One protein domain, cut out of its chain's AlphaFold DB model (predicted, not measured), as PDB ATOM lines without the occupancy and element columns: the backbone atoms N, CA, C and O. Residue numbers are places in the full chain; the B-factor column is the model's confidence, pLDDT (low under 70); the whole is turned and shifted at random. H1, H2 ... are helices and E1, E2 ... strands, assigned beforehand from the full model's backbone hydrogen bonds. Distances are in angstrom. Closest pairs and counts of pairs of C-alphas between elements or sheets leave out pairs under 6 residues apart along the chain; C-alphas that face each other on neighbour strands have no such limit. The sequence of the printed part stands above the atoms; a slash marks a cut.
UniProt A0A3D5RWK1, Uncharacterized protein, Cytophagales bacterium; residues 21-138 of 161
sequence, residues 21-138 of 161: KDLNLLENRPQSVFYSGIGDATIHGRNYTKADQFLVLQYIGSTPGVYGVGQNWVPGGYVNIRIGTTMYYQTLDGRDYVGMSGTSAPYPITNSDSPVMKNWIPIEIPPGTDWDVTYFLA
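AT A GLANCE: This is residues 21 to 138 of the 161 residues of an uncharacterized protein of Cytophagales bacterium (UniProt A0A3D5RWK1). Little regular structure: long loops lie around a two-stranded antiparallel ribbon, E2 and E4, with helix H1 near the last residues of E4 and a short antiparallel pair, E1 and E3, farther off. Residues 31 to 32 and 47 to 48 pair with E4, and 86 to 87 and 100 to 101 with E2. The 118 printed residues, 29 in named elements, run H1 E1 E2 E3 E4, class mixed; compact, radius of gyration of the C-alphas 15.0 A, spans 50 by 36 by 32 A.

HOW THE PARTS SIT: In H1, residues 21 to 28, every O i to N i+4 pair is within hydrogen-bond range. E1, residues 55 to 57, is antiparallel to E3, residues 123 to 125, at 156 degrees; N 57 and O 123 are 2.9 A apart. E2, residues 77 to 83, is antiparallel to E4, residues 130 to 137, at 163 degrees; N 82 and O 132 are 2.8 A apart. The closest C-alphas of H1 and E4, Glu 27 and Leu 137, are 5.1 A apart.

IN THESE COORDINATES: H1 begins at C-alpha 21 (-31.200, 8.850, -43.159). E2 spans 20.1 A; E4 spans 23.4 A, ending at C-alpha 137 (-26.572, -4.181, -41.131).

THE WHOLE: The farthest C-alphas, Asp 52 and Gln 71, are 50.6 A apart. The printed part has no cut; E3 to E4 is a tight link, the others long. pLDDT is under 70 at residues 66 to 73 and 110 to 121.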
ATOM      1  N   LYS A  21     -30.029   9.469 -43.782       86.75
ATOM      2  CA  LYS A  21     -31.200   8.850 -43.159       86.75
ATOM      3  C   LYS A  21     -31.276   7.344 -43.433       86.75
ATOM      4  O   LYS A  21     -31.582   6.591 -42.515       86.75
ATOM      5  N   ASP A  22     -31.019   6.917 -44.663       86.19
ATOM      6  CA  ASP A  22     -31.163   5.516 -45.069       86.19
ATOM      7  C   ASP A  22     -30.017   4.673 -44.506       86.19
ATOM      8  O   ASP A  22     -30.249   3.567 -44.019       86.19
ATOM      9  N   LEU A  23     -28.809   5.243 -44.447       82.31
ATOM     10  CA  LEU A  23     -27.670   4.663 -43.730       82.31
ATOM     11  C   LEU A  23     -28.000   4.436 -42.251       82.31
ATOM     12  O   LEU A  23     -27.875   3.322 -41.742       82.31
ATOM     13  N   ASN A  24     -28.525   5.464 -41.580       83.75
ATOM     14  CA  ASN A  24     -28.921   5.352 -40.179       83.75
ATOM     15  C   ASN A  24     -30.007   4.284 -39.962       83.75
ATOM     16  O   ASN A  24     -29.972   3.565 -38.962       83.75
ATOM     17  N   LEU A  25     -30.961   4.166 -40.889       87.12
ATOM     18  CA  LEU A  25     -32.010   3.152 -40.823       87.12
ATOM     19  C   LEU A  25     -31.449   1.734 -40.941       87.12
ATOM     20  O   LEU A  25     -31.880   0.881 -40.169       87.12
ATOM     21  N   LEU A  26     -30.500   1.488 -41.846       84.94
ATOM     22  CA  LEU A  26     -29.870   0.175 -42.039       84.94
ATOM     23  C   LEU A  26     -29.053  -0.277 -40.827       84.94
ATOM     24  O   LEU A  26     -29.112  -1.451 -40.459       84.94
ATOM     25  N   GLU A  27     -28.317   0.650 -40.214       82.12
ATOM     26  CA  GLU A  27     -27.405   0.374 -39.096       82.12
ATOM     27  C   GLU A  27     -28.123   0.193 -37.756       82.12
ATOM     28  O   GLU A  27     -27.638  -0.507 -36.870       82.12
ATOM     29  N   ASN A  28     -29.288   0.825 -37.580       84.62
ATOM     30  CA  ASN A  28     -29.982   0.832 -36.291       84.62
ATOM     31  C   ASN A  28     -31.240  -0.037 -36.264       84.62
ATOM     32  O   ASN A  28     -31.756  -0.317 -35.179       84.62
ATOM     33  N   ARG A  29     -31.795  -0.420 -37.423       87.56
ATOM     34  CA  ARG A  29     -33.067  -1.154 -37.500       87.56
ATOM     35  C   ARG A  29     -33.109  -2.126 -38.684       87.56
ATOM     36  O   ARG A  29     -32.688  -1.762 -39.777       87.56
ATOM     37  N   PRO A  30     -33.700  -3.323 -38.524       89.62
ATOM     38  CA  PRO A  30     -33.964  -4.203 -39.659       89.62
ATOM     39  C   PRO A  30     -34.883  -3.528 -40.691       89.62
ATOM     40  O   PRO A  30     -35.932  -2.989 -40.336       89.62
ATOM     41  N   GLN A  31     -34.500  -3.578 -41.966       91.44
ATOM     42  CA  GLN A  31     -35.233  -3.006 -43.097       91.44
ATOM     43  C   GLN A  31     -35.827  -4.105 -43.974       91.44
ATOM     44  O   GLN A  31     -35.190  -5.129 -44.200       91.44
ATOM     45  N   SER A  32     -37.038  -3.903 -44.502       90.69
ATOM     46  CA  SER A  32     -37.631  -4.854 -45.452       90.69
ATOM     47  C   SER A  32     -36.823  -4.918 -46.747       90.69
ATOM     48  O   SER A  32     -36.512  -3.897 -47.359       90.69
ATOM     49  N   VAL A  33     -36.566  -6.131 -47.218       90.69
ATOM     50  CA  VAL A  33     -35.913  -6.423 -48.499       90.69
ATOM     51  C   VAL A  33     -36.808  -6.085 -49.703       90.69
ATOM     52  O   VAL A  33     -36.325  -5.932 -50.826       90.69
ATOM     53  N   PHE A  34     -38.119  -5.959 -49.492       90.44
ATOM     54  CA  PHE A  34     -39.088  -5.795 -50.574       90.44
ATOM     55  C   PHE A  34     -39.595  -4.363 -50.711       90.44
ATOM     56  O   PHE A  34     -39.668  -3.867 -51.835       90.44
ATOM     57  N   TYR A  35     -39.935  -3.707 -49.596       89.62
ATOM     58  CA  TYR A  35     -40.661  -2.431 -49.622       89.62
ATOM     59  C   TYR A  35     -40.032  -1.300 -48.800       89.62
ATOM     60  O   TYR A  35     -40.652  -0.248 -48.648       89.62
ATOM     61  N   SER A  36     -38.815  -1.469 -48.269       87.94
ATOM     62  CA  SER A  36     -38.145  -0.401 -47.503       87.94
ATOM     63  C   SER A  36     -37.869   0.866 -48.318       87.94
ATOM     64  O   SER A  36     -37.696   1.929 -47.728       87.94
ATOM     65  N   GLY A  37     -37.821   0.771 -49.652       86.00
ATOM     66  CA  GLY A  37     -37.374   1.863 -50.518       86.00
ATOM     67  C   GLY A  37     -35.856   2.065 -50.509       86.00
ATOM     68  O   GLY A  37     -35.375   3.000 -51.139       86.00
ATOM     69  N   ILE A  38     -35.113   1.208 -49.801       87.25
ATOM     70  CA  ILE A  38     -33.656   1.265 -49.667       87.25
ATOM     71  C   ILE A  38     -33.025   0.196 -50.571       87.25
ATOM     72  O   ILE A  38     -33.471  -0.957 -50.596       87.25
ATOM     73  N   GLY A  39     -31.974   0.570 -51.306       85.94
ATOM     74  CA  GLY A  39     -31.378  -0.293 -52.331       85.94
ATOM     75  C   GLY A  39     -32.398  -0.620 -53.424       85.94
ATOM     76  O   GLY A  39     -33.124   0.258 -53.886       85.94
ATOM     77  N   ASP A  40     -32.508  -1.897 -53.785       87.19
ATOM     78  CA  ASP A  40     -33.393  -2.345 -54.874       87.19
ATOM     79  C   ASP A  40     -34.829  -2.688 -54.408       87.19
ATOM     80  O   ASP A  40     -35.621  -3.289 -55.144       87.19
ATOM     81  N   ALA A  41     -35.186  -2.324 -53.172       87.00
ATOM     82  CA  ALA A  41     -36.495  -2.596 -52.576       87.00
ATOM     83  C   ALA A  41     -37.580  -1.665 -53.151       87.00
ATOM     84  O   ALA A  41     -37.846  -0.588 -52.620       87.00
ATOM     85  N   THR A  42     -38.215  -2.085 -54.246       82.06
ATOM     86  CA  THR A  42     -39.140  -1.254 -55.046       82.06
ATOM     87  C   THR A  42     -40.617  -1.636 -54.927       82.06
ATOM     88  O   THR A  42     -41.477  -0.995 -55.532       82.06
ATOM     89  N   ILE A  43     -40.957  -2.679 -54.169       84.75
ATOM     90  CA  ILE A  43     -42.347  -3.127 -54.032       84.75
ATOM     91  C   ILE A  43     -43.076  -2.176 -53.077       84.75
ATOM     92  O   ILE A  43     -42.609  -1.914 -51.984       84.75
ATOM     93  N   HIS A  44     -44.246  -1.665 -53.460       72.00
ATOM     94  CA  HIS A  44     -45.019  -0.738 -52.614       72.00
ATOM     95  C   HIS A  44     -46.156  -1.411 -51.823       72.00
ATOM     96  O   HIS A  44     -46.841  -0.759 -51.036       72.00
ATOM     97  N   GLY A  45     -46.390  -2.708 -52.042       72.06
ATOM     98  CA  GLY A  45     -47.426  -3.493 -51.370       72.06
ATOM     99  C   GLY A  45     -46.869  -4.391 -50.266       72.06
ATOM    100  O   GLY A  45     -45.720  -4.818 -50.325       72.06
ATOM    101  N   ARG A  46     -47.710  -4.722 -49.276       73.44
ATOM    102  CA  ARG A  46     -47.401  -5.782 -48.305       73.44
ATOM    103  C   ARG A  46     -47.351  -7.136 -49.002       73.44
ATOM    104  O   ARG A  46     -48.212  -7.438 -49.830       73.44
ATOM    105  N   ASN A  47     -46.380  -7.961 -48.624       88.12
ATOM    106  CA  ASN A  47     -46.335  -9.336 -49.088       88.12
ATOM    107  C   ASN A  47     -47.346 -10.164 -48.293       88.12
ATOM    108  O   ASN A  47     -47.260 -10.277 -47.073       88.12
ATOM    109  N   TYR A  48     -48.312 -10.729 -49.013       90.75
ATOM    110  CA  TYR A  48     -49.400 -11.510 -48.444       90.75
ATOM    111  C   TYR A  48     -49.586 -12.794 -49.238       90.75
ATOM    112  O   TYR A  48     -49.684 -12.779 -50.471       90.75
ATOM    113  N   THR A  49     -49.659 -13.912 -48.530       90.88
ATOM    114  CA  THR A  49     -49.975 -15.205 -49.129       90.88
ATOM    115  C   THR A  49     -51.479 -15.298 -49.356       90.88
ATOM    116  O   THR A  49     -52.260 -15.191 -48.413       90.88
ATOM    117  N   LYS A  50     -51.919 -15.527 -50.599       90.69
ATOM    118  CA  LYS A  50     -53.347 -15.721 -50.904       90.69
ATOM    119  C   LYS A  50     -53.914 -16.943 -50.170       90.69
ATOM    120  O   LYS A  50     -53.180 -17.864 -49.834       90.69
ATOM    121  N   ALA A  51     -55.228 -16.960 -49.944       89.81
ATOM    122  CA  ALA A  51     -55.903 -18.018 -49.181       89.81
ATOM    123  C   ALA A  51     -55.815 -19.421 -49.822       89.81
ATOM    124  O   ALA A  51     -56.015 -20.421 -49.141       89.81
ATOM    125  N   ASP A  52     -55.510 -19.501 -51.116       90.25
ATOM    126  CA  ASP A  52     -55.359 -20.734 -51.891       90.25
ATOM    127  C   ASP A  52     -53.889 -21.111 -52.155       90.25
ATOM    128  O   ASP A  52     -53.609 -22.029 -52.932       90.25
ATOM    129  N   GLN A  53     -52.940 -20.398 -51.543       88.94
ATOM    130  CA  GLN A  53     -51.505 -20.549 -51.778       88.94
ATOM    131  C   GLN A  53     -50.755 -20.709 -50.460       88.94
ATOM    132  O   GLN A  53     -51.163 -20.182 -49.435       88.94
ATOM    133  N   PHE A  54     -49.627 -21.409 -50.497       90.19
ATOM    134  CA  PHE A  54     -48.647 -21.419 -49.417       90.19
ATOM    135  C   PHE A  54     -47.265 -21.151 -50.012       90.19
ATOM    136  O   PHE A  54     -47.021 -21.440 -51.189       90.19
ATOM    137  N   LEU A  55     -46.373 -20.573 -49.216       89.62
ATOM    138  CA  LEU A  55     -44.989 -20.315 -49.612       89.62
ATOM    139  C   LEU A  55     -44.063 -21.160 -48.748       89.62
ATOM    140  O   LEU A  55     -44.318 -21.359 -47.565       89.62
ATOM    141  N   VAL A  56     -42.973 -21.633 -49.345       89.12
ATOM    142  CA  VAL A  56     -41.908 -22.329 -48.621       89.12
ATOM    143  C   VAL A  56     -40.601 -21.623 -48.917       89.12
ATOM    144  O   VAL A  56     -40.107 -21.656 -50.048       89.12
ATOM    145  N   LEU A  57     -40.036 -20.979 -47.902       87.06
ATOM    146  CA  LEU A  57     -38.719 -20.364 -47.986       87.06
ATOM    147  C   LEU A  57     -37.666 -21.444 -47.743       87.06
ATOM    148  O   LEU A  57     -37.574 -21.988 -46.649       87.06
ATOM    149  N   GLN A  58     -36.909 -21.785 -48.788       82.81
ATOM    150  CA  GLN A  58     -35.903 -22.857 -48.734       82.81
ATOM    151  C   GLN A  58     -34.487 -22.352 -48.475       82.81
ATOM    152  O   GLN A  58     -33.685 -23.079 -47.904       82.81
ATOM    153  N   TYR A  59     -34.174 -21.142 -48.944       81.94
ATOM    154  CA  TYR A  59     -32.845 -20.555 -48.849       81.94
ATOM    155  C   TYR A  59     -32.959 -19.085 -48.524       81.94
ATOM    156  O   TYR A  59     -33.650 -18.340 -49.219       81.94
ATOM    157  N   ILE A  60     -32.246 -18.691 -47.481       83.88
ATOM    158  CA  ILE A  60     -32.096 -17.304 -47.076       83.88
ATOM    159  C   ILE A  60     -30.667 -17.146 -46.595       83.88
ATOM    160  O   ILE A  60     -30.188 -17.977 -45.818       83.88
ATOM    161  N   GLY A  61     -30.011 -16.099 -47.069       84.44
ATOM    162  CA  GLY A  61     -28.642 -15.775 -46.717       84.44
ATOM    163  C   GLY A  61     -28.359 -14.302 -46.952       84.44
ATOM    164  O   GLY A  61     -29.165 -13.589 -47.552       84.44
ATOM    165  N   SER A  62     -27.218 -13.854 -46.452       86.50
ATOM    166  CA  SER A  62     -26.736 -12.483 -46.622       86.50
ATOM    167  C   SER A  62     -25.224 -12.446 -46.753       86.50
ATOM    168  O   SER A  62     -24.556 -13.469 -46.588       86.50
ATOM    169  N   THR A  63     -24.694 -11.268 -47.068       85.62
ATOM    170  CA  THR A  63     -23.259 -11.037 -47.169       85.62
ATOM    171  C   THR A  63     -22.560 -11.440 -45.863       85.62
ATOM    172  O   THR A  63     -22.891 -10.900 -44.801       85.62
ATOM    173  N   PRO A  64     -21.610 -12.390 -45.914       80.12
ATOM    174  CA  PRO A  64     -20.778 -12.713 -44.769       80.12
ATOM    175  C   PRO A  64     -19.855 -11.524 -44.504       80.12
ATOM    176  O   PRO A  64     -19.046 -11.148 -45.347       80.12
ATOM    177  N   GLY A  65     -20.011 -10.910 -43.337       72.94
ATOM    178  CA  GLY A  65     -19.167  -9.809 -42.891       72.94
ATOM    179  C   GLY A  65     -18.546 -10.122 -41.542       72.94
ATOM    180  O   GLY A  65     -19.088 -10.900 -40.750       72.94
ATOM    181  N   VAL A  66     -17.390  -9.518 -41.288       62.47
ATOM    182  CA  VAL A  66     -16.700  -9.619 -40.002       62.47
ATOM    183  C   VAL A  66     -17.173  -8.467 -39.124       62.47
ATOM    184  O   VAL A  66     -17.184  -7.312 -39.545       62.47
ATOM    185  N   TYR A  67     -17.550  -8.775 -37.887       54.41
ATOM    186  CA  TYR A  67     -17.749  -7.749 -36.872       54.41
ATOM    187  C   TYR A  67     -16.366  -7.266 -36.396       54.41
ATOM    188  O   TYR A  67     -15.744  -7.927 -35.568       54.41
ATOM    189  N   GLY A  68     -15.830  -6.174 -36.956       51.47
ATOM    190  CA  GLY A  68     -14.555  -5.595 -36.499       51.47
ATOM    191  C   GLY A  68     -13.772  -4.780 -37.537       51.47
ATOM    192  O   GLY A  68     -13.996  -4.903 -38.734       51.47
ATOM    193  N   VAL A  69     -12.843  -3.942 -37.059       51.12
ATOM    194  CA  VAL A  69     -11.979  -3.040 -37.851       51.12
ATOM    195  C   VAL A  69     -10.776  -3.783 -38.456       51.12
ATOM    196  O   VAL A  69      -9.936  -4.301 -37.723       51.12
ATOM    197  N   GLY A  70     -10.663  -3.836 -39.788       53.06
ATOM    198  CA  GLY A  70      -9.533  -4.482 -40.471       53.06
ATOM    199  C   GLY A  70      -9.452  -4.203 -41.978       53.06
ATOM    200  O   GLY A  70     -10.425  -3.779 -42.600       53.06
ATOM    201  N   GLN A  71      -8.275  -4.451 -42.567       49.94
ATOM    202  CA  GLN A  71      -8.073  -4.509 -44.023       49.94
ATOM    203  C   GLN A  71      -8.948  -5.640 -44.593       49.94
ATOM    204  O   GLN A  71      -8.809  -6.776 -44.148       49.94
ATOM    205  N   ASN A  72      -9.832  -5.335 -45.553       61.44
ATOM    206  CA  ASN A  72     -10.958  -6.165 -46.042       61.44
ATOM    207  C   ASN A  72     -12.270  -6.019 -45.247       61.44
ATOM    208  O   ASN A  72     -12.953  -7.003 -44.961       61.44
ATOM    209  N   TRP A  73     -12.633  -4.782 -44.904       66.31
ATOM    210  CA  TRP A  73     -13.925  -4.461 -44.299       66.31
ATOM    211  C   TRP A  73     -15.096  -4.877 -45.201       66.31
ATOM    212  O   TRP A  73     -15.190  -4.444 -46.350       66.31
ATOM    213  N   VAL A  74     -16.004  -5.684 -44.653       74.00
ATOM    214  CA  VAL A  74     -17.277  -6.050 -45.284       74.00
ATOM    215  C   VAL A  74     -18.376  -5.924 -44.226       74.00
ATOM    216  O   VAL A  74     -18.231  -6.508 -43.146       74.00
ATOM    217  N   PRO A  75     -19.466  -5.180 -44.494       77.31
ATOM    218  CA  PRO A  75     -20.549  -5.029 -43.534       77.31
ATOM    219  C   PRO A  75     -21.186  -6.382 -43.199       77.31
ATOM    220  O   PRO A  75     -21.475  -7.192 -44.083       77.31
ATOM    221  N   GLY A  76     -21.411  -6.629 -41.909       82.56
ATOM    222  CA  GLY A  76     -22.059  -7.836 -41.412       82.56
ATOM    223  C   GLY A  76     -23.558  -7.794 -41.668       82.56
ATOM    224  O   GLY A  76     -24.276  -7.021 -41.031       82.56
ATOM    225  N   GLY A  77     -24.027  -8.642 -42.584       87.50
ATOM    226  CA  GLY A  77     -25.446  -8.810 -42.868       87.50
ATOM    227  C   GLY A  77     -26.126  -9.800 -41.927       87.50
ATOM    228  O   GLY A  77     -25.557 -10.835 -41.565       87.50
ATOM    229  N   TYR A  78     -27.361  -9.488 -41.547       88.94
ATOM    230  CA  TYR A  78     -28.247 -10.366 -40.789       88.94
ATOM    231  C   TYR A  78     -29.620 -10.386 -41.445       88.94
ATOM    232  O   TYR A  78     -30.117  -9.347 -41.876       88.94
ATOM    233  N   VAL A  79     -30.240 -11.563 -41.519       90.25
ATOM    234  CA  VAL A  79     -31.578 -11.718 -42.099       90.25
ATOM    235  C   VAL A  79     -32.524 -12.363 -41.107       90.25
ATOM    236  O   VAL A  79     -32.235 -13.422 -40.543       90.25
ATOM    237  N   ASN A  80     -33.699 -11.759 -40.955       90.50
ATOM    238  CA  ASN A  80     -34.821 -12.326 -40.221       90.50
ATOM    239  C   ASN A  80     -36.076 -12.363 -41.094       90.50
ATOM    240  O   ASN A  80     -36.219 -11.593 -42.045       90.50
ATOM    241  N   ILE A  81     -37.000 -13.252 -40.757       90.75
ATOM    242  CA  ILE A  81     -38.274 -13.410 -41.448       90.75
ATOM    243  C   ILE A  81     -39.370 -13.019 -40.484       90.75
ATOM    244  O   ILE A  81     -39.415 -13.500 -39.353       90.75
ATOM    245  N   ARG A  82     -40.285 -12.192 -40.960       90.44
ATOM    246  CA  ARG A  82     -41.505 -11.855 -40.253       90.44
ATOM    247  C   ARG A  82     -42.656 -12.650 -40.842       90.44
ATOM    248  O   ARG A  82     -42.845 -12.655 -42.054       90.44
ATOM    249  N   ILE A  83     -43.449 -13.273 -39.983       90.19
ATOM    250  CA  ILE A  83     -44.699 -13.943 -40.341       90.19
ATOM    251  C   ILE A  83     -45.783 -13.355 -39.437       90.19
ATOM    252  O   ILE A  83     -45.742 -13.497 -38.215       90.19
ATOM    253  N   GLY A  84     -46.720 -12.618 -40.029       87.12
ATOM    254  CA  GLY A  84     -47.740 -11.851 -39.324       87.12
ATOM    255  C   GLY A  84     -47.136 -10.821 -38.365       87.12
ATOM    256  O   GLY A  84     -46.521  -9.826 -38.768       87.12
ATOM    257  N   THR A  85     -47.334 -11.043 -37.068       84.44
ATOM    258  CA  THR A  85     -46.826 -10.189 -35.983       84.44
ATOM    259  C   THR A  85     -45.572 -10.742 -35.314       84.44
ATOM    260  O   THR A  85     -45.032 -10.084 -34.431       84.44
ATOM    261  N   THR A  86     -45.105 -11.922 -35.721       86.06
ATOM    262  CA  THR A  86     -43.975 -12.613 -35.096       86.06
ATOM    263  C   THR A  86     -42.768 -12.650 -36.015       86.06
ATOM    264  O   THR A  86     -42.900 -12.826 -37.229       86.06
ATOM    265  N   MET A  87     -41.584 -12.517 -35.426       87.75
ATOM    266  CA  MET A  87     -40.329 -12.824 -36.100       87.75
ATOM    267  C   MET A  87     -40.018 -14.308 -35.943       87.75
ATOM    268  O   MET A  87     -40.339 -14.909 -34.921       87.75
ATOM    269  N   TYR A  88     -39.382 -14.898 -36.947       86.94
ATOM    270  CA  TYR A  88     -38.974 -16.297 -36.907       86.94
ATOM    271  C   TYR A  88     -37.837 -16.507 -35.904       86.94
ATOM    272  O   TYR A  88     -37.883 -17.416 -35.080       86.94
ATOM    273  N   TYR A  89     -36.835 -15.624 -35.935       85.88
ATOM    274  CA  TYR A  89     -35.787 -15.587 -34.925       85.88
ATOM    275  C   TYR A  89     -36.141 -14.556 -33.857       85.88
ATOM    276  O   TYR A  89     -36.260 -13.360 -34.142       85.88
ATOM    277  N   GLN A  90     -36.288 -15.028 -32.622       85.25
ATOM    278  CA  GLN A  90     -36.575 -14.213 -31.448       85.25
ATOM    279  C   GLN A  90     -35.583 -14.532 -30.334       85.25
ATOM    280  O   GLN A  90     -35.016 -15.622 -30.259       85.25
ATOM    281  N   THR A  91     -35.373 -13.553 -29.464       81.38
ATOM    282  CA  THR A  91     -34.701 -13.782 -28.183       81.38
ATOM    283  C   THR A  91     -35.574 -14.655 -27.280       81.38
ATOM    284  O   THR A  91     -36.789 -14.729 -27.463       81.38
ATOM    285  N   LEU A  92     -34.969 -15.291 -26.272       76.31
ATOM    286  CA  LEU A  92     -35.702 -16.095 -25.282       76.31
ATOM    287  C   LEU A  92     -36.767 -15.278 -24.527       76.31
ATOM    288  O   LEU A  92     -37.764 -15.836 -24.080       76.31
ATOM    289  N   ASP A  93     -36.584 -13.958 -24.456       81.94
ATOM    290  CA  ASP A  93     -37.523 -13.012 -23.849       81.94
ATOM    291  C   ASP A  93     -38.671 -12.600 -24.796       81.94
ATOM    292  O   ASP A  93     -39.455 -11.705 -24.477       81.94
ATOM    293  N   GLY A  94     -38.757 -13.193 -25.994       77.44
ATOM    294  CA  GLY A  94     -39.789 -12.911 -26.997       77.44
ATOM    295  C   GLY A  94     -39.600 -11.600 -27.765       77.44
ATOM    296  O   GLY A  94     -40.475 -11.215 -28.540       77.44
ATOM    297  N   ARG A  95     -38.474 -10.899 -27.578       82.06
ATOM    298  CA  ARG A  95     -38.137  -9.700 -28.362       82.06
ATOM    299  C   ARG A  95     -37.572 -10.084 -29.722       82.06
ATOM    300  O   ARG A  95     -36.855 -11.084 -29.834       82.06
ATOM    301  N   ASP A  96     -37.841  -9.240 -30.710       81.00
ATOM    302  CA  ASP A  96     -37.333  -9.389 -32.070       81.00
ATOM    303  C   ASP A  96     -35.805  -9.458 -32.074       81.00
ATOM    304  O   ASP A  96     -35.118  -8.596 -31.521       81.00
ATOM    305  N   TYR A  97     -35.274 -10.510 -32.693       83.62
ATOM    306  CA  TYR A  97     -33.843 -10.661 -32.913       83.62
ATOM    307  C   TYR A  97     -33.468 -10.123 -34.299       83.62
ATOM    308  O   TYR A  97     -34.301 -10.055 -35.200       83.62
ATOM    309  N   VAL A  98     -32.199  -9.772 -34.508       84.94
ATOM    310  CA  VAL A  98     -31.703  -9.327 -35.830       84.94
ATOM    311  C   VAL A  98     -31.685 -10.458 -36.866       84.94
ATOM    312  O   VAL A  98     -31.627 -10.208 -38.065       84.94
ATOM    313  N   GLY A  99     -31.798 -11.703 -36.403       87.00
ATOM    314  CA  GLY A  99     -31.890 -12.889 -37.238       87.00
ATOM    315  C   GLY A  99     -30.562 -13.612 -37.400       87.00
ATOM    316  O   GLY A  99     -29.684 -13.560 -36.538       87.00
ATOM    317  N   MET A 100     -30.441 -14.339 -38.498       86.56
ATOM    318  CA  MET A 100     -29.289 -15.178 -38.791       86.56
ATOM    319  C   MET A 100     -28.217 -14.377 -39.534       86.56
ATOM    320  O   MET A 100     -28.525 -13.668 -40.491       86.56
ATOM    321  N   SER A 101     -26.960 -14.509 -39.106       86.31
ATOM    322  CA  SER A 101     -25.821 -13.822 -39.730       86.31
ATOM    323  C   SER A 101     -25.472 -14.409 -41.100       86.31
ATOM    324  O   SER A 101     -25.551 -15.626 -41.298       86.31
ATOM    325  N   GLY A 102     -24.982 -13.570 -42.012       83.06
ATOM    326  CA  GLY A 102     -24.405 -13.982 -43.290       83.06
ATOM    327  C   GLY A 102     -23.217 -14.935 -43.147       83.06
ATOM    328  O   GLY A 102     -23.018 -15.783 -44.001       83.06
ATOM    329  N   THR A 103     -22.473 -14.909 -42.037       79.81
ATOM    330  CA  THR A 103     -21.421 -15.917 -41.783       79.81
ATOM    331  C   THR A 103     -21.997 -17.311 -41.534       79.81
ATOM    332  O   THR A 103     -21.368 -18.313 -41.853       79.81
ATOM    333  N   SER A 104     -23.213 -17.403 -40.987       78.62
ATOM    334  CA  SER A 104     -23.909 -18.678 -40.767       78.62
ATOM    335  C   SER A 104     -24.665 -19.149 -42.011       78.62
ATOM    336  O   SER A 104     -24.789 -20.351 -42.225       78.62
ATOM    337  N   ALA A 105     -25.148 -18.216 -42.836       81.94
ATOM    338  CA  ALA A 105     -25.813 -18.490 -44.106       81.94
ATOM    339  C   ALA A 105     -25.330 -17.522 -45.202       81.94
ATOM    340  O   ALA A 105     -25.988 -16.507 -45.467       81.94
ATOM    341  N   PRO A 106     -24.183 -17.823 -45.836       82.12
ATOM    342  CA  PRO A 106     -23.542 -16.902 -46.763       82.12
ATOM    343  C   PRO A 106     -24.292 -16.795 -48.087       82.12
ATOM    344  O   PRO A 106     -24.775 -17.784 -48.650       82.12
ATOM    345  N   TYR A 107     -24.359 -15.568 -48.596       80.19
ATOM    346  CA  TYR A 107     -24.737 -15.263 -49.967       80.19
ATOM    347  C   TYR A 107     -23.667 -14.363 -50.623       80.19
ATOM    348  O   TYR A 107     -23.415 -13.272 -50.107       80.19
ATOM    349  N   PRO A 108     -23.068 -14.771 -51.762       77.31
ATOM    350  CA  PRO A 108     -23.266 -16.050 -52.452       77.31
ATOM    351  C   PRO A 108     -22.785 -17.246 -51.612       77.31
ATOM    352  O   PRO A 108     -21.963 -17.095 -50.719       77.31
ATOM    353  N   ILE A 109     -23.311 -18.443 -51.893       73.62
ATOM    354  CA  ILE A 109     -22.902 -19.658 -51.175       73.62
ATOM    355  C   ILE A 109     -21.488 -20.035 -51.625       73.62
ATOM    356  O   ILE A 109     -21.278 -20.403 -52.783       73.62
ATOM    357  N   THR A 110     -20.534 -19.968 -50.703       65.56
ATOM    358  CA  THR A 110     -19.128 -20.326 -50.913       65.56
ATOM    359  C   THR A 110     -18.658 -21.247 -49.782       65.56
ATOM    360  O   THR A 110     -19.234 -21.271 -48.696       65.56
ATOM    361  N   ASN A 111     -17.585 -22.006 -50.022       64.19
ATOM    362  CA  ASN A 111     -16.949 -22.823 -48.979       64.19
ATOM    363  C   ASN A 111     -15.932 -22.027 -48.136       64.19
ATOM    364  O   ASN A 111     -15.314 -22.607 -47.247       64.19
ATOM    365  N   SER A 112     -15.705 -20.739 -48.434       67.94
ATOM    366  CA  SER A 112     -14.717 -19.911 -47.729       67.94
ATOM    367  C   SER A 112     -15.218 -19.413 -46.378       67.94
ATOM    368  O   SER A 112     -14.415 -19.264 -45.462       67.94
ATOM    369  N   ASP A 113     -16.527 -19.178 -46.255       61.16
ATOM    370  CA  ASP A 113     -17.077 -18.392 -45.145       61.16
ATOM    371  C   ASP A 113     -17.687 -19.277 -44.046       61.16
ATOM    372  O   ASP A 113     -17.610 -18.946 -42.865       61.16
ATOM    373  N   SER A 114     -18.249 -20.437 -44.412       56.72
ATOM    374  CA  SER A 114     -18.709 -21.450 -43.454       56.72
ATOM    375  C   SER A 114     -18.758 -22.847 -44.083       56.72
ATOM    376  O   SER A 114     -19.462 -23.045 -45.075       56.72
ATOM    377  N   PRO A 115     -18.065 -23.852 -43.512       49.47
ATOM    378  CA  PRO A 115     -18.057 -25.201 -44.068       49.47
ATOM    379  C   PRO A 115     -19.310 -26.040 -43.757       49.47
ATOM    380  O   PRO A 115     -19.354 -27.196 -44.178       49.47
ATOM    381  N   VAL A 116     -20.302 -25.546 -42.993       45.72
ATOM    382  CA  VAL A 116     -21.207 -26.477 -42.272       45.72
ATOM    383  C   VAL A 116     -22.705 -26.169 -42.320       45.72
ATOM    384  O   VAL A 116     -23.496 -27.082 -42.094       45.72
ATOM    385  N   MET A 117     -23.157 -24.955 -42.641       51.84
ATOM    386  CA  MET A 117     -24.596 -24.653 -42.571       51.84
ATOM    387  C   MET A 117     -25.164 -24.172 -43.899       51.84
ATOM    388  O   MET A 117     -25.297 -22.987 -44.182       51.84
ATOM    389  N   LYS A 118     -25.610 -25.139 -44.705       55.12
ATOM    390  CA  LYS A 118     -26.690 -24.881 -45.654       55.12
ATOM    391  C   LYS A 118     -27.908 -24.524 -44.804       55.12
ATOM    392  O   LYS A 118     -28.412 -25.402 -44.109       55.12
ATOM    393  N   ASN A 119     -28.353 -23.265 -44.824       59.34
ATOM    394  CA  ASN A 119     -29.623 -22.873 -44.212       59.34
ATOM    395  C   ASN A 119     -30.765 -23.583 -44.959       59.34
ATOM    396  O   ASN A 119     -31.344 -23.047 -45.897       59.34
ATOM    397  N   TRP A 120     -30.987 -24.845 -44.598       58.62
ATOM    398  CA  TRP A 120     -32.054 -25.725 -45.048       58.62
ATOM    399  C   TRP A 120     -33.019 -25.851 -43.877       58.62
ATOM    400  O   TRP A 120     -33.190 -26.918 -43.297       58.62
ATOM    401  N   ILE A 121     -33.609 -24.744 -43.452       65.19
ATOM    402  CA  ILE A 121     -34.809 -24.827 -42.630       65.19
ATOM    403  C   ILE A 121     -35.935 -24.343 -43.533       65.19
ATOM    404  O   ILE A 121     -36.016 -23.144 -43.794       65.19
ATOM    405  N   PRO A 122     -36.741 -25.258 -44.106       80.50
ATOM    406  CA  PRO A 122     -37.889 -24.857 -44.896       80.50
ATOM    407  C   PRO A 122     -38.882 -24.154 -43.974       80.50
ATOM    408  O   PRO A 122     -39.388 -24.750 -43.024       80.50
ATOM    409  N   ILE A 123     -39.134 -22.878 -44.245       85.62
ATOM    410  CA  ILE A 123     -40.078 -22.077 -43.468       85.62
ATOM    411  C   ILE A 123     -41.354 -21.964 -44.281       85.62
ATOM    412  O   ILE A 123     -41.383 -21.342 -45.347       85.62
ATOM    413  N   GLU A 124     -42.391 -22.628 -43.785       89.31
ATOM    414  CA  GLU A 124     -43.710 -22.640 -44.398       89.31
ATOM    415  C   GLU A 124     -44.500 -21.418 -43.937       89.31
ATOM    416  O   GLU A 124     -44.708 -21.197 -42.744       89.31
ATOM    417  N   ILE A 125     -44.944 -20.617 -44.901       90.94
ATOM    418  CA  ILE A 125     -45.825 -19.481 -44.663       90.94
ATOM    419  C   ILE A 125     -47.233 -19.922 -45.065       90.94
ATOM    420  O   ILE A 125     -47.468 -20.206 -46.251       90.94
ATOM    421  N   PRO A 126     -48.168 -19.991 -44.104       91.50
ATOM    422  CA  PRO A 126     -49.499 -20.496 -44.368       91.50
ATOM    423  C   PRO A 126     -50.303 -19.557 -45.280       91.50
ATOM    424  O   PRO A 126     -49.985 -18.367 -45.412       91.50
ATOM    425  N   PRO A 127     -51.377 -20.077 -45.900       92.75
ATOM    426  CA  PRO A 127     -52.314 -19.254 -46.644       92.75
ATOM    427  C   PRO A 127     -52.903 -18.148 -45.770       92.75
ATOM    428  O   PRO A 127     -53.142 -18.332 -44.578       92.75
ATOM    429  N   GLY A 128     -53.159 -16.994 -46.372       92.12
ATOM    430  CA  GLY A 128     -53.804 -15.874 -45.697       92.12
ATOM    431  C   GLY A 128     -52.929 -15.137 -44.681       92.12
ATOM    432  O   GLY A 128     -53.456 -14.531 -43.751       92.12
ATOM    433  N   THR A 129     -51.604 -15.209 -44.827       92.00
ATOM    434  CA  THR A 129     -50.654 -14.656 -43.853       92.00
ATOM    435  C   THR A 129     -49.774 -13.583 -44.485       92.00
ATOM    436  O   THR A 129     -49.224 -13.778 -45.572       92.00
ATOM    437  N   ASP A 130     -49.640 -12.449 -43.792       92.38
ATOM    438  CA  ASP A 130     -48.655 -11.413 -44.115       92.38
ATOM    439  C   ASP A 130     -47.250 -11.928 -43.800       92.38
ATOM    440  O   ASP A 130     -47.032 -12.565 -42.769       92.38
ATOM    441  N   TRP A 131     -46.278 -11.618 -44.644       91.38
ATOM    442  CA  TRP A 131     -44.893 -11.992 -44.394       91.38
ATOM    443  C   TRP A 131     -43.929 -10.921 -44.875       91.38
ATOM    444  O   TRP A 131     -44.274 -10.042 -45.661       91.38
ATOM    445  N   ASP A 132     -42.705 -10.969 -44.375       91.69
ATOM    446  CA  ASP A 132     -41.640 -10.084 -44.817       91.69
ATOM    447  C   ASP A 132     -40.276 -10.723 -44.575       91.69
ATOM    448  O   ASP A 132     -40.122 -11.580 -43.704       91.69
ATOM    449  N   VAL A 133     -39.278 -10.287 -45.333       90.62
ATOM    450  CA  VAL A 133     -37.877 -10.621 -45.082       90.62
ATOM    451  C   VAL A 133     -37.168  -9.320 -44.767       90.62
ATOM    452  O   VAL A 133     -37.207  -8.373 -45.549       90.62
ATOM    453  N   THR A 134     -36.544  -9.278 -43.599       91.38
ATOM    454  CA  THR A 134     -35.865  -8.094 -43.083       91.38
ATOM    455  C   THR A 134     -34.366  -8.318 -43.055       91.38
ATOM    456  O   THR A 134     -33.903  -9.401 -42.698       91.38
ATOM    457  N   TYR A 135     -33.626  -7.287 -43.432       90.75
ATOM    458  CA  TYR A 135     -32.177  -7.243 -43.435       90.75
ATOM    459  C   TYR A 135     -31.689  -6.214 -42.417       90.75
ATOM    460  O   TYR A 135     -32.193  -5.093 -42.374       90.75
ATOM    461  N   PHE A 136     -30.705  -6.584 -41.609       89.94
ATOM    462  CA  PHE A 136     -30.041  -5.700 -40.663       89.94
ATOM    463  C   PHE A 136     -28.543  -5.653 -40.954       89.94
ATOM    464  O   PHE A 136     -27.919  -6.684 -41.216       89.94
ATOM    465  N   LEU A 137     -27.982  -4.449 -40.900       87.38
ATOM    466  CA  LEU A 137     -26.572  -4.181 -41.131       87.38
ATOM    467  C   LEU A 137     -25.923  -3.877 -39.778       87.38
ATOM    468  O   LEU A 137     -26.209  -2.851 -39.172       87.38
ATOM    469  N   ALA A 138     -25.066  -4.764 -39.277       81.69
ATOM    470  CA  ALA A 138     -24.510  -4.613 -37.927       81.69
ATOM    471  C   ALA A 138     -23.398  -3.555 -37.810       81.69
ATOM    472  O   ALA A 138     -22.966  -3.239 -36.702       81.69
TER     473      ALA A 138